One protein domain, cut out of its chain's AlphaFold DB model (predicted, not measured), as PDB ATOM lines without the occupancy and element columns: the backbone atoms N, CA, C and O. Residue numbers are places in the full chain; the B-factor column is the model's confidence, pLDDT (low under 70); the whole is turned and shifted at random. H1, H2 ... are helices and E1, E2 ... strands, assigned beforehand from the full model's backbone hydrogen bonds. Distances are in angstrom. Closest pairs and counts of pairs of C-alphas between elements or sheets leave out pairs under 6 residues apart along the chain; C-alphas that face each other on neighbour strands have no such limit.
ATOM      1  N   THR A  14     145.628 144.516 115.413       93.38
ATOM      2  CA  THR A  14     144.273 144.023 115.185       93.38
ATOM      3  C   THR A  14     143.378 145.196 114.812       93.38
ATOM      4  O   THR A  14     143.322 146.202 115.519       93.38
ATOM      5  N   PHE A  15     142.633 145.053 113.722       94.94
ATOM      6  CA  PHE A  15     141.692 146.039 113.210       94.94
ATOM      7  C   PHE A  15     140.266 145.602 113.526       94.94
ATOM      8  O   PHE A  15     139.809 144.544 113.099       94.94
ATOM      9  N   LEU A  16     139.549 146.427 114.277       96.69
ATOM     10  CA  LEU A  16     138.158 146.214 114.654       96.69
ATOM     11  C   LEU A  16     137.262 147.096 113.794       96.69
ATOM     12  O   LEU A  16     137.496 148.298 113.677       96.69
ATOM     13  N   VAL A  17     136.199 146.519 113.245       97.50
ATOM     14  CA  VAL A  17     135.182 147.280 112.518       97.50
ATOM     15  C   VAL A  17     133.980 147.469 113.427       97.50
ATOM     16  O   VAL A  17     133.396 146.501 113.921       97.50
ATOM     17  N   TYR A  18     133.584 148.721 113.629       97.81
ATOM     18  CA  TYR A  18     132.421 149.099 114.417       97.81
ATOM     19  C   TYR A  18     131.359 149.758 113.553       97.81
ATOM     20  O   TYR A  18     131.655 150.570 112.680       97.81
ATOM     21  N   ARG A  19     130.099 149.457 113.854       97.25
ATOM     22  CA  ARG A  19     128.932 150.162 113.336       97.25
ATOM     23  C   ARG A  19     128.349 151.044 114.429       97.25
ATOM     24  O   ARG A  19     127.926 150.539 115.465       97.25
ATOM     25  N   PHE A  20     128.243 152.333 114.146       95.75
ATOM     26  CA  PHE A  20     127.516 153.316 114.942       95.75
ATOM     27  C   PHE A  20     126.233 153.669 114.200       95.75
ATOM     28  O   PHE A  20     126.294 154.039 113.031       95.75
ATOM     29  N   ALA A  21     125.076 153.573 114.841       92.56
ATOM     30  CA  ALA A  21     123.803 153.933 114.224       92.56
ATOM     31  C   ALA A  21     122.885 154.618 115.232       92.56
ATOM     32  O   ALA A  21     122.875 154.259 116.408       92.56
ATOM     33  N   LEU A  22     122.094 155.581 114.763       84.62
ATOM     34  CA  LEU A  22     120.992 156.131 115.545       84.62
ATOM     35  C   LEU A  22     119.764 155.258 115.320       84.62
ATOM     36  O   LEU A  22     119.318 155.083 114.186       84.62
ATOM     37  N   VAL A  23     119.223 154.703 116.399       78.12
ATOM     38  CA  VAL A  23     117.985 153.928 116.356       78.12
ATOM     39  C   VAL A  23     116.891 154.774 116.984       78.12
ATOM     40  O   VAL A  23     116.946 155.092 118.170       78.12
ATOM     41  N   ALA A  24     115.911 155.159 116.169       66.00
ATOM     42  CA  ALA A  24     114.676 155.736 116.672       66.00
ATOM     43  C   ALA A  24     113.830 154.609 117.274       66.00
ATOM     44  O   ALA A  24     113.583 153.596 116.620       66.00
ATOM     45  N   THR A  25     113.418 154.778 118.522       62.22
ATOM     46  CA  THR A  25     112.415 153.945 119.186       62.22
ATOM     47  C   THR A  25     111.127 154.760 119.280       62.22
ATOM     48  O   THR A  25     111.170 155.983 119.371       62.22
ATOM     49  N   GLU A  26     109.964 154.112 119.208       60.91
ATOM     50  CA  GLU A  26     108.671 154.820 119.136       60.91
ATOM     51  C   GLU A  26     108.312 155.600 120.412       60.91
ATOM     52  O   GLU A  26     107.388 156.409 120.403       60.91
ATOM     53  N   SER A  27     109.030 155.375 121.514       63.22
ATOM     54  CA  SER A  27     108.664 155.886 122.842       63.22
ATOM     55  C   SER A  27     109.799 156.604 123.574       63.22
ATOM     56  O   SER A  27     109.569 157.157 124.645       63.22
ATOM     57  N   GLU A  28     111.013 156.618 123.021       61.47
ATOM     58  CA  GLU A  28     112.195 157.169 123.687       61.47
ATOM     59  C   GLU A  28     113.024 158.038 122.728       61.47
ATOM     60  O   GLU A  28     112.931 157.892 121.505       61.47
ATOM     61  N   PRO A  29     113.841 158.967 123.258       70.31
ATOM     62  CA  PRO A  29     114.799 159.704 122.443       70.31
ATOM     63  C   PRO A  29     115.712 158.743 121.672       70.31
ATOM     64  O   PRO A  29     116.118 157.703 122.185       70.31
ATOM     65  N   ALA A  30     116.049 159.106 120.431       75.88
ATOM     66  CA  ALA A  30     116.897 158.284 119.574       75.88
ATOM     67  C   ALA A  30     118.206 157.914 120.292       75.88
ATOM     68  O   ALA A  30     118.963 158.790 120.713       75.88
ATOM     69  N   THR A  31     118.478 156.615 120.409       80.81
ATOM     70  CA  THR A  31     119.674 156.108 121.087       80.81
ATOM     71  C   THR A  31     120.743 155.733 120.072       80.81
ATOM     72  O   THR A  31     120.466 155.157 119.014       80.81
ATOM     73  N   GLN A  32     121.996 156.064 120.386       85.44
ATOM     74  CA  GLN A  32     123.134 155.607 119.602       85.44
ATOM     75  C   GLN A  32     123.446 154.156 119.974       85.44
ATOM     76  O   GLN A  32     123.724 153.849 121.131       85.44
ATOM     77  N   LYS A  33     123.422 153.260 118.986       90.56
ATOM     78  CA  LYS A  33     123.873 151.874 119.135       90.56
ATOM     79  C   LYS A  33     125.238 151.694 118.494       90.56
ATOM     80  O   LYS A  33     125.470 152.165 117.380       90.56
ATOM     81  N   ILE A  34     126.106 150.974 119.199       94.88
ATOM     82  CA  ILE A  34     127.445 150.597 118.750       94.88
ATOM     83  C   ILE A  34     127.496 149.072 118.687       94.88
ATOM     84  O   ILE A  34     127.112 148.404 119.645       94.88
ATOM     85  N   ALA A  35     127.959 148.518 117.571       95.38
ATOM     86  CA  ALA A  35     128.140 147.080 117.405       95.38
ATOM     87  C   ALA A  35     129.490 146.786 116.752       95.38
ATOM     88  O   ALA A  35     129.841 147.423 115.760       95.38
ATOM     89  N   LYS A  36     130.235 145.807 117.282       96.62
ATOM     90  CA  LYS A  36     131.396 145.244 116.582       96.62
ATOM     91  C   LYS A  36     130.879 144.372 115.441       96.62
ATOM     92  O   LYS A  36     130.089 143.465 115.692       96.62
ATOM     93  N   VAL A  37     131.295 144.658 114.213       96.12
ATOM     94  CA  VAL A  37     130.871 143.920 113.010       96.12
ATOM     95  C   VAL A  37     131.987 143.060 112.421       96.12
ATOM     96  O   VAL A  37     131.695 142.146 111.661       96.12
ATOM     97  N   GLY A  38     133.241 143.291 112.812       96.31
ATOM     98  CA  GLY A  38     134.362 142.466 112.374       96.31
ATOM     99  C   GLY A  38     135.650 142.725 113.145       96.31
ATOM    100  O   GLY A  38     135.764 143.703 113.887       96.31
ATOM    101  N   GLU A  39     136.601 141.815 112.967       96.38
ATOM    102  CA  GLU A  39     137.943 141.841 113.544       96.38
ATOM    103  C   GLU A  39     138.913 141.178 112.560       96.38
ATOM    104  O   GLU A  39     138.624 140.095 112.051       96.38
ATOM    105  N   PHE A  40     140.021 141.851 112.257       94.38
ATOM    106  CA  PHE A  40     140.929 141.501 111.166       94.38
ATOM    107  C   PHE A  40     142.383 141.785 111.534       94.38
ATOM    108  O   PHE A  40     142.665 142.653 112.352       94.38
ATOM    109  N   ASN A  41     143.310 141.116 110.851       92.94
ATOM    110  CA  ASN A  41     144.754 141.373 110.959       92.94
ATOM    111  C   ASN A  41     145.287 142.250 109.805       92.94
ATOM    112  O   ASN A  41     146.492 142.344 109.605       92.94
ATOM    113  N   SER A  42     144.395 142.839 108.999       92.75
ATOM    114  CA  SER A  42     144.718 143.735 107.881       92.75
ATOM    115  C   SER A  42     143.729 144.898 107.862       92.75
ATOM    116  O   SER A  42     142.517 144.695 107.996       92.75
ATOM    117  N   ALA A  43     144.259 146.111 107.690       93.06
ATOM    118  CA  ALA A  43     143.465 147.327 107.569       93.06
ATOM    119  C   ALA A  43     142.600 147.298 106.304       93.06
ATOM    120  O   ALA A  43     141.440 147.704 106.337       93.06
ATOM    121  N   GLU A  44     143.142 146.771 105.207       94.94
ATOM    122  CA  GLU A  44     142.464 146.626 103.921       94.94
ATOM    123  C   GLU A  44     141.236 145.725 104.060       94.94
ATOM    124  O   GLU A  44     140.134 146.142 103.719       94.94
ATOM    125  N   ALA A  45     141.392 144.545 104.669       95.75
ATOM    126  CA  ALA A  45     140.274 143.631 104.903       95.75
ATOM    127  C   ALA A  45     139.187 144.253 105.802       95.75
ATOM    128  O   ALA A  45     137.990 144.062 105.574       95.75
ATOM    129  N   ALA A  46     139.589 145.035 106.809       96.88
ATOM    130  CA  ALA A  46     138.660 145.757 107.673       96.88
ATOM    131  C   ALA A  46     137.906 146.874 106.923       96.88
ATOM    132  O   ALA A  46     136.699 147.052 107.124       96.88
ATOM    133  N   LEU A  47     138.593 147.613 106.046       97.31
ATOM    134  CA  LEU A  47     138.000 148.656 105.206       97.31
ATOM    135  C   LEU A  47     137.072 148.071 104.135       97.31
ATOM    136  O   LEU A  47     136.011 148.647 103.891       97.31
ATOM    137  N   ASP A  48     137.416 146.929 103.546       97.75
ATOM    138  CA  ASP A  48     136.553 146.218 102.601       97.75
ATOM    139  C   ASP A  48     135.254 145.770 103.284       97.75
ATOM    140  O   ASP A  48     134.166 146.092 102.801       97.75
ATOM    141  N   LEU A  49     135.332 145.172 104.482       98.00
ATOM    142  CA  LEU A  49     134.130 144.829 105.250       98.00
ATOM    143  C   LEU A  49     133.283 146.078 105.569       98.00
ATOM    144  O   LEU A  49     132.053 146.067 105.441       98.00
ATOM    145  N   ALA A  50     133.921 147.173 105.995       97.88
ATOM    146  CA  ALA A  50     133.221 148.420 106.292       97.88
ATOM    147  C   ALA A  50     132.487 148.973 105.055       97.88
ATOM    148  O   ALA A  50     131.356 149.460 105.176       97.88
ATOM    149  N   ARG A  51     133.100 148.863 103.867       97.75
ATOM    150  CA  ARG A  51     132.498 149.248 102.586       97.75
ATOM    151  C   ARG A  51     131.294 148.377 102.257       97.75
ATOM    152  O   ARG A  51     130.234 148.924 101.955       97.75
ATOM    153  N   ASP A  52     131.434 147.061 102.350       97.88
ATOM    154  CA  ASP A  52     130.371 146.112 102.014       97.88
ATOM    155  C   ASP A  52     129.132 146.329 102.882       97.88
ATOM    156  O   ASP A  52     128.008 146.398 102.377       97.88
ATOM    157  N   HIS A  53     129.318 146.547 104.186       97.56
ATOM    158  CA  HIS A  53     128.202 146.880 105.066       97.56
ATOM    159  C   HIS A  53     127.571 148.242 104.753       97.56
ATOM    160  O   HIS A  53     126.347 148.377 104.844       97.56
ATOM    161  N   ALA A  54     128.368 149.249 104.384       96.38
ATOM    162  CA  ALA A  54     127.841 150.545 103.969       96.38
ATOM    163  C   ALA A  54     127.002 150.427 102.686       96.38
ATOM    164  O   ALA A  54     125.906 150.991 102.620       96.38
ATOM    165  N   VAL A  55     127.471 149.646 101.708       95.94
ATOM    166  CA  VAL A  55     126.758 149.342 100.456       95.94
ATOM    167  C   VAL A  55     125.462 148.591 100.731       95.94
ATOM    168  O   VAL A  55     124.402 149.016 100.269       95.94
ATOM    169  N   ALA A  56     125.509 147.533 101.540       94.31
ATOM    170  CA  ALA A  56     124.326 146.765 101.911       94.31
ATOM    171  C   ALA A  56     123.282 147.634 102.638       94.31
ATOM    172  O   ALA A  56     122.087 147.579 102.332       94.31
ATOM    173  N   LEU A  57     123.714 148.492 103.568       92.56
ATOM    174  CA  LEU A  57     122.809 149.400 104.271       92.56
ATOM    175  C   LEU A  57     122.205 150.447 103.324       92.56
ATOM    176  O   LEU A  57     121.003 150.699 103.376       92.56
ATOM    177  N   ALA A  58     122.997 151.031 102.425       90.94
ATOM    178  CA  ALA A  58     122.475 151.965 101.432       90.94
ATOM    179  C   ALA A  58     121.425 151.295 100.526       90.94
ATOM    180  O   ALA A  58     120.350 151.854 100.313       90.94
ATOM    181  N   ALA A  59     121.686 150.066 100.070       88.94
ATOM    182  CA  ALA A  59     120.772 149.304  99.223       88.94
ATOM    183  C   ALA A  59     119.439 148.972  99.917       88.94
ATOM    184  O   ALA A  59     118.377 149.091  99.296       88.94
ATOM    185  N   THR A  60     119.466 148.602 101.203       86.69
ATOM    186  CA  THR A  60     118.234 148.323 101.969       86.69
ATOM    187  C   THR A  60     117.370 149.574 102.125       86.69
ATOM    188  O   THR A  60     116.158 149.508 101.921       86.69
ATOM    189  N   HIS A  61     117.975 150.736 102.395       80.56
ATOM    190  CA  HIS A  61     117.231 151.991 102.495       80.56
ATOM    191  C   HIS A  61     116.715 152.502 101.143       80.56
ATOM    192  O   HIS A  61     115.598 153.014 101.096       80.56
ATOM    193  N   THR A  62     117.461 152.331 100.049       77.88
ATOM    194  CA  THR A  62     116.969 152.654  98.699       77.88
ATOM    195  C   THR A  62     115.781 151.766  98.322       77.88
ATOM    196  O   THR A  62     114.758 152.263  97.856       77.88
ATOM    197  N   SER A  63     115.863 150.462  98.598       65.19
ATOM    198  CA  SER A  63     114.784 149.508  98.291       65.19
ATOM    199  C   SER A  63     113.511 149.776  99.103       65.19
ATOM    200  O   SER A  63     112.410 149.703  98.561       65.19
ATOM    201  N   ALA A  64     113.645 150.155 100.380       59.50
ATOM    202  CA  ALA A  64     112.516 150.523 101.240       59.50
ATOM    203  C   ALA A  64     111.791 151.808 100.788       59.50
ATOM    204  O   ALA A  64     110.615 151.993 101.087       59.50
ATOM    205  N   VAL A  65     112.475 152.703 100.066       57.31
ATOM    206  CA  VAL A  65     111.846 153.890  99.466       57.31
ATOM    207  C   VAL A  65     111.026 153.506  98.233       57.31
ATOM    208  O   VAL A  65     109.912 154.002  98.069       57.31
ATOM    209  N   VAL A  66     111.527 152.591  97.399       57.62
ATOM    210  CA  VAL A  66     110.835 152.143  96.176       57.62
ATOM    211  C   VAL A  66     109.510 151.442  96.491       57.62
ATOM    212  O   VAL A  66     108.535 151.637  95.772       57.62
ATOM    213  N   SER A  67     109.428 150.682  97.587       57.94
ATOM    214  CA  SER A  67     108.194 149.992  97.988       57.94
ATOM    215  C   SER A  67     107.133 150.897  98.640       57.94
ATOM    216  O   SER A  67     105.999 150.455  98.811       57.94
ATOM    217  N   SER A  77     118.031 160.469  98.082       74.50
ATOM    218  CA  SER A  77     119.191 159.660  97.713       74.50
ATOM    219  C   SER A  77     120.018 159.317  98.954       74.50
ATOM    220  O   SER A  77     120.599 160.163  99.637       74.50
ATOM    221  N   VAL A  78     120.043 158.027  99.286       88.69
ATOM    222  CA  VAL A  78     120.969 157.497 100.285       88.69
ATOM    223  C   VAL A  78     122.345 157.430  99.638       88.69
ATOM    224  O   VAL A  78     122.504 156.836  98.574       88.69
ATOM    225  N   ARG A  79     123.344 158.038 100.276       91.88
ATOM    226  CA  ARG A  79     124.721 158.097  99.771       91.88
ATOM    227  C   ARG A  79     125.714 157.542 100.775       91.88
ATOM    228  O   ARG A  79     125.527 157.666 101.986       91.88
ATOM    229  N   ILE A  80     126.800 156.993 100.250       95.62
ATOM    230  CA  ILE A  80     127.952 156.542 101.027       95.62
ATOM    231  C   ILE A  80     129.033 157.609 100.905       95.62
ATOM    232  O   ILE A  80     129.393 158.009  99.799       95.62
ATOM    233  N   VAL A  81     129.537 158.082 102.037       96.50
ATOM    234  CA  VAL A  81     130.611 159.070 102.115       96.50
ATOM    235  C   VAL A  81     131.841 158.381 102.706       96.50
ATOM    236  O   VAL A  81     131.798 157.999 103.877       96.50
ATOM    237  N   PRO A  82     132.916 158.180 101.925       96.19
ATOM    238  CA  PRO A  82     134.150 157.606 102.440       96.19
ATOM    239  C   PRO A  82     134.838 158.574 103.408       96.19
ATOM    240  O   PRO A  82     134.727 159.795 103.291       96.19
ATOM    241  N   SER A  83     135.573 158.006 104.351       92.25
ATOM    242  CA  SER A  83     136.481 158.688 105.268       92.25
ATOM    243  C   SER A  83     137.791 157.907 105.343       92.25
ATOM    244  O   SER A  83     137.866 156.785 104.846       92.25
ATOM    245  N   GLU A  84     138.810 158.481 105.974       92.19
ATOM    246  CA  GLU A  84     140.126 157.843 106.112       92.19
ATOM    247  C   GLU A  84     140.045 156.450 106.759       92.19
ATOM    248  O   GLU A  84     140.719 155.525 106.323       92.19
ATOM    249  N   TRP A  85     139.150 156.280 107.736       94.31
ATOM    250  CA  TRP A  85     139.030 155.058 108.534       94.31
ATOM    251  C   TRP A  85     137.633 154.433 108.453       94.31
ATOM    252  O   TRP A  85     137.155 153.834 109.413       94.31
ATOM    253  N   GLY A  86     136.944 154.571 107.317       96.94
ATOM    254  CA  GLY A  86     135.661 153.899 107.094       96.94
ATOM    255  C   GLY A  86     134.657 154.702 106.273       96.94
ATOM    256  O   GLY A  86     135.039 155.497 105.418       96.94
ATOM    257  N   TYR A  87     133.361 154.498 106.521       97.94
ATOM    258  CA  TYR A  87     132.282 154.960 105.643       97.94
ATOM    259  C   TYR A  87     131.055 155.449 106.421       97.94
ATOM    260  O   TYR A  87     130.526 154.747 107.285       97.94
ATOM    261  N   ASP A  88     130.541 156.621 106.051       96.50
ATOM    262  CA  ASP A  88     129.263 157.145 106.535       96.50
ATOM    263  C   ASP A  88     128.149 156.858 105.521       96.50
ATOM    264  O   ASP A  88     128.259 157.218 104.351       96.50
ATOM    265  N   VAL A  89     127.031 156.295 105.974       94.75
ATOM    266  CA  VAL A  89     125.800 156.172 105.180       94.75
ATOM    267  C   VAL A  89     124.865 157.309 105.566       94.75
ATOM    268  O   VAL A  89     124.447 157.415 106.722       94.75
ATOM    269  N   LYS A  90     124.538 158.178 104.608       92.19
ATOM    270  CA  LYS A  90     123.764 159.404 104.834       92.19
ATOM    271  C   LYS A  90     122.503 159.442 103.985       92.19
ATOM    272  O   LYS A  90     122.511 158.997 102.842       92.19
ATOM    273  N   ARG A  91     121.452 160.043 104.536       87.75
ATOM    274  CA  ARG A  91     120.240 160.459 103.824       87.75
ATOM    275  C   ARG A  91     120.041 161.942 104.100       87.75
ATOM    276  O   ARG A  91     119.931 162.335 105.262       87.75
ATOM    277  N   ASP A  92     120.071 162.753 103.050       85.00
ATOM    278  CA  ASP A  92     120.109 164.215 103.149       85.00
ATOM    279  C   ASP A  92     121.275 164.686 104.051       85.00
ATOM    280  O   ASP A  92     122.452 164.393 103.798       85.00
ATOM    281  N   TYR A  93     120.943 165.382 105.141       82.12
ATOM    282  CA  TYR A  93     121.867 165.864 106.170       82.12
ATOM    283  C   TYR A  93     122.040 164.886 107.342       82.12
ATOM    284  O   TYR A  93     122.841 165.141 108.239       82.12
ATOM    285  N   ARG A  94     121.290 163.775 107.369       85.44
ATOM    286  CA  ARG A  94     121.288 162.816 108.481       85.44
ATOM    287  C   ARG A  94     122.239 161.657 108.210       85.44
ATOM    288  O   ARG A  94     122.175 161.021 107.158       85.44
ATOM    289  N   THR A  95     123.071 161.328 109.192       90.38
ATOM    290  CA  THR A  95     123.865 160.092 109.189       90.38
ATOM    291  C   THR A  95     123.013 158.947 109.723       90.38
ATOM    292  O   THR A  95     122.594 158.973 110.877       90.38
ATOM    293  N   LEU A  96     122.755 157.947 108.881       90.38
ATOM    294  CA  LEU A  96     122.024 156.734 109.249       90.38
ATOM    295  C   LEU A  96     122.926 155.781 110.036       90.38
ATOM    296  O   LEU A  96     122.538 155.258 111.080       90.38
ATOM    297  N   ALA A  97     124.147 155.581 109.538       94.94
ATOM    298  CA  ALA A  97     125.172 154.822 110.230       94.94
ATOM    299  C   ALA A  97     126.578 155.273 109.827       94.94
ATOM    300  O   ALA A  97     126.780 155.809 108.740       94.94
ATOM    301  N   ARG A  98     127.541 154.993 110.700       96.88
ATOM    302  CA  ARG A  98     128.978 155.070 110.443       96.88
ATOM    303  C   ARG A  98     129.585 153.692 110.641       96.88
ATOM    304  O   ARG A  98     129.370 153.078 111.685       96.88
ATOM    305  N   PHE A  99     130.357 153.242 109.666       97.69
ATOM    306  CA  PHE A  99     131.228 152.080 109.769       97.69
ATOM    307  C   PHE A  99     132.652 152.588 109.952       97.69
ATOM    308  O   PHE A  99     133.130 153.346 109.114       97.69
ATOM    309  N   TRP A 100     133.294 152.236 111.060       97.69
ATOM    310  CA  TRP A 100     134.594 152.771 111.461       97.69
ATOM    311  C   TRP A 100     135.575 151.643 111.747       97.69
ATOM    312  O   TRP A 100     135.229 150.693 112.451       97.69
ATOM    313  N   VAL A 101     136.790 151.777 111.236       97.12
ATOM    314  CA  VAL A 101     137.913 150.881 111.483       97.12
ATOM    315  C   VAL A 101     138.769 151.483 112.591       97.12
ATOM    316  O   VAL A 101     139.242 152.610 112.494       97.12
ATOM    317  N   TYR A 102     138.946 150.729 113.667       94.94
ATOM    318  CA  TYR A 102     139.800 151.078 114.795       94.94
ATOM    319  C   TYR A 102     140.954 150.086 114.868       94.94
ATOM    320  O   TYR A 102     140.710 148.881 114.905       94.94
ATOM    321  N   SER A 103     142.188 150.578 114.907       92.06
ATOM    322  CA  SER A 103     143.353 149.726 115.106       92.06
ATOM    323  C   SER A 103     143.743 149.652 116.581       92.06
ATOM    324  O   SER A 103     143.618 150.617 117.341       92.06
ATOM    325  N   ARG A 104     144.168 148.463 117.011       86.81
ATOM    326  CA  ARG A 104     144.599 148.176 118.376       86.81
ATOM    327  C   ARG A 104     145.873 147.346 118.323       86.81
ATOM    328  O   ARG A 104     145.898 146.306 117.668       86.81
ATOM    329  N   ALA A 105     146.895 147.765 119.063       80.44
ATOM    330  CA  ALA A 105     148.031 146.897 119.350       80.44
ATOM    331  C   ALA A 105     147.543 145.663 120.135       80.44
ATOM    332  O   ALA A 105     146.764 145.820 121.081       80.44
ATOM    333  N   ALA A 106     147.937 144.460 119.707       62.41
ATOM    334  CA  ALA A 106     147.652 143.227 120.442       62.41
ATOM    335  C   ALA A 106     148.318 143.201 121.823       62.41
ATOM    336  O   ALA A 106     149.465 143.694 121.943       62.41
TER     337      ALA A 106
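Overview. This is residues 14 to 67 and 77 to 106 of the 106 residues of an uncharacterized protein of Verrucomicrobia bacterium ADurb.Bin122 (UniProt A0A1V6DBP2). A strongly twisted sheet of five strands curls round one long helix, H1, which packs along one face and leaves the other face bare. The hairpin of E1 and E2 makes one side of the sheet, the meander E3, E4, E5 the other. The printed part has 84 residues with one named helix and five named strands, in the order E1, E2, H1, E3, E4, E5. The sheet runs E2, E1, E5, E4, E3, all antiparallel, and the class is mixed, helices and strands. The whole is compact, with a radius of gyration of the C-alphas of 13.6 A, yet elongated, spanning 42 by 27 by 20 A.

Along the chain. E5, residues 94 to 105, is the longest strand at 33.0 A and ends at C-alpha 105 (148.031, 146.897, 119.350). E1, residues 14 to 23, begins at C-alpha 14 (144.273, 144.023, 115.185) and measures 28.1 A; E2, residues 31 to 40, measures 27.6 A. E4 holds residues 86 to 91 and E3 residues 78 to 83. H1, residues 43 to 66, is 34.9 A long and begins at C-alpha 43 (143.465, 147.327, 107.569).

Arrangement. E1 and E5 are antiparallel neighbours at 158 degrees, with N 16 and O 102 2.8 A apart. E2 pairs with E1 through N 33 and O 21, 2.8 A. E5 and E4, a hairpin, have N 89 and O 97 at 2.8 A. E4 and E3, also a hairpin, have N 81 and O 88 at 2.8 A. The edge strands E2 and E3 are apart. H1 is on the sheet; its closest C-alphas to E5 are those of Ala 50 and Phe 99, 5.4 A, and to E3 those of Ala 58 and Val 78, 5.8 A. In H1 every O i to N i+4 pair is within hydrogen-bond range.

Size, cuts and confidence. The C-alphas farthest apart, those of Ser 67 and Ala 106, are 45.9 A apart. Residues 68 to 76 are not printed, and C-alphas 67 and 77 are 14.6 A apart across this cut. Of the links that are printed whole, none is long. The pLDDT is under 70 at residues 24 to 28, 63 to 67 and 106.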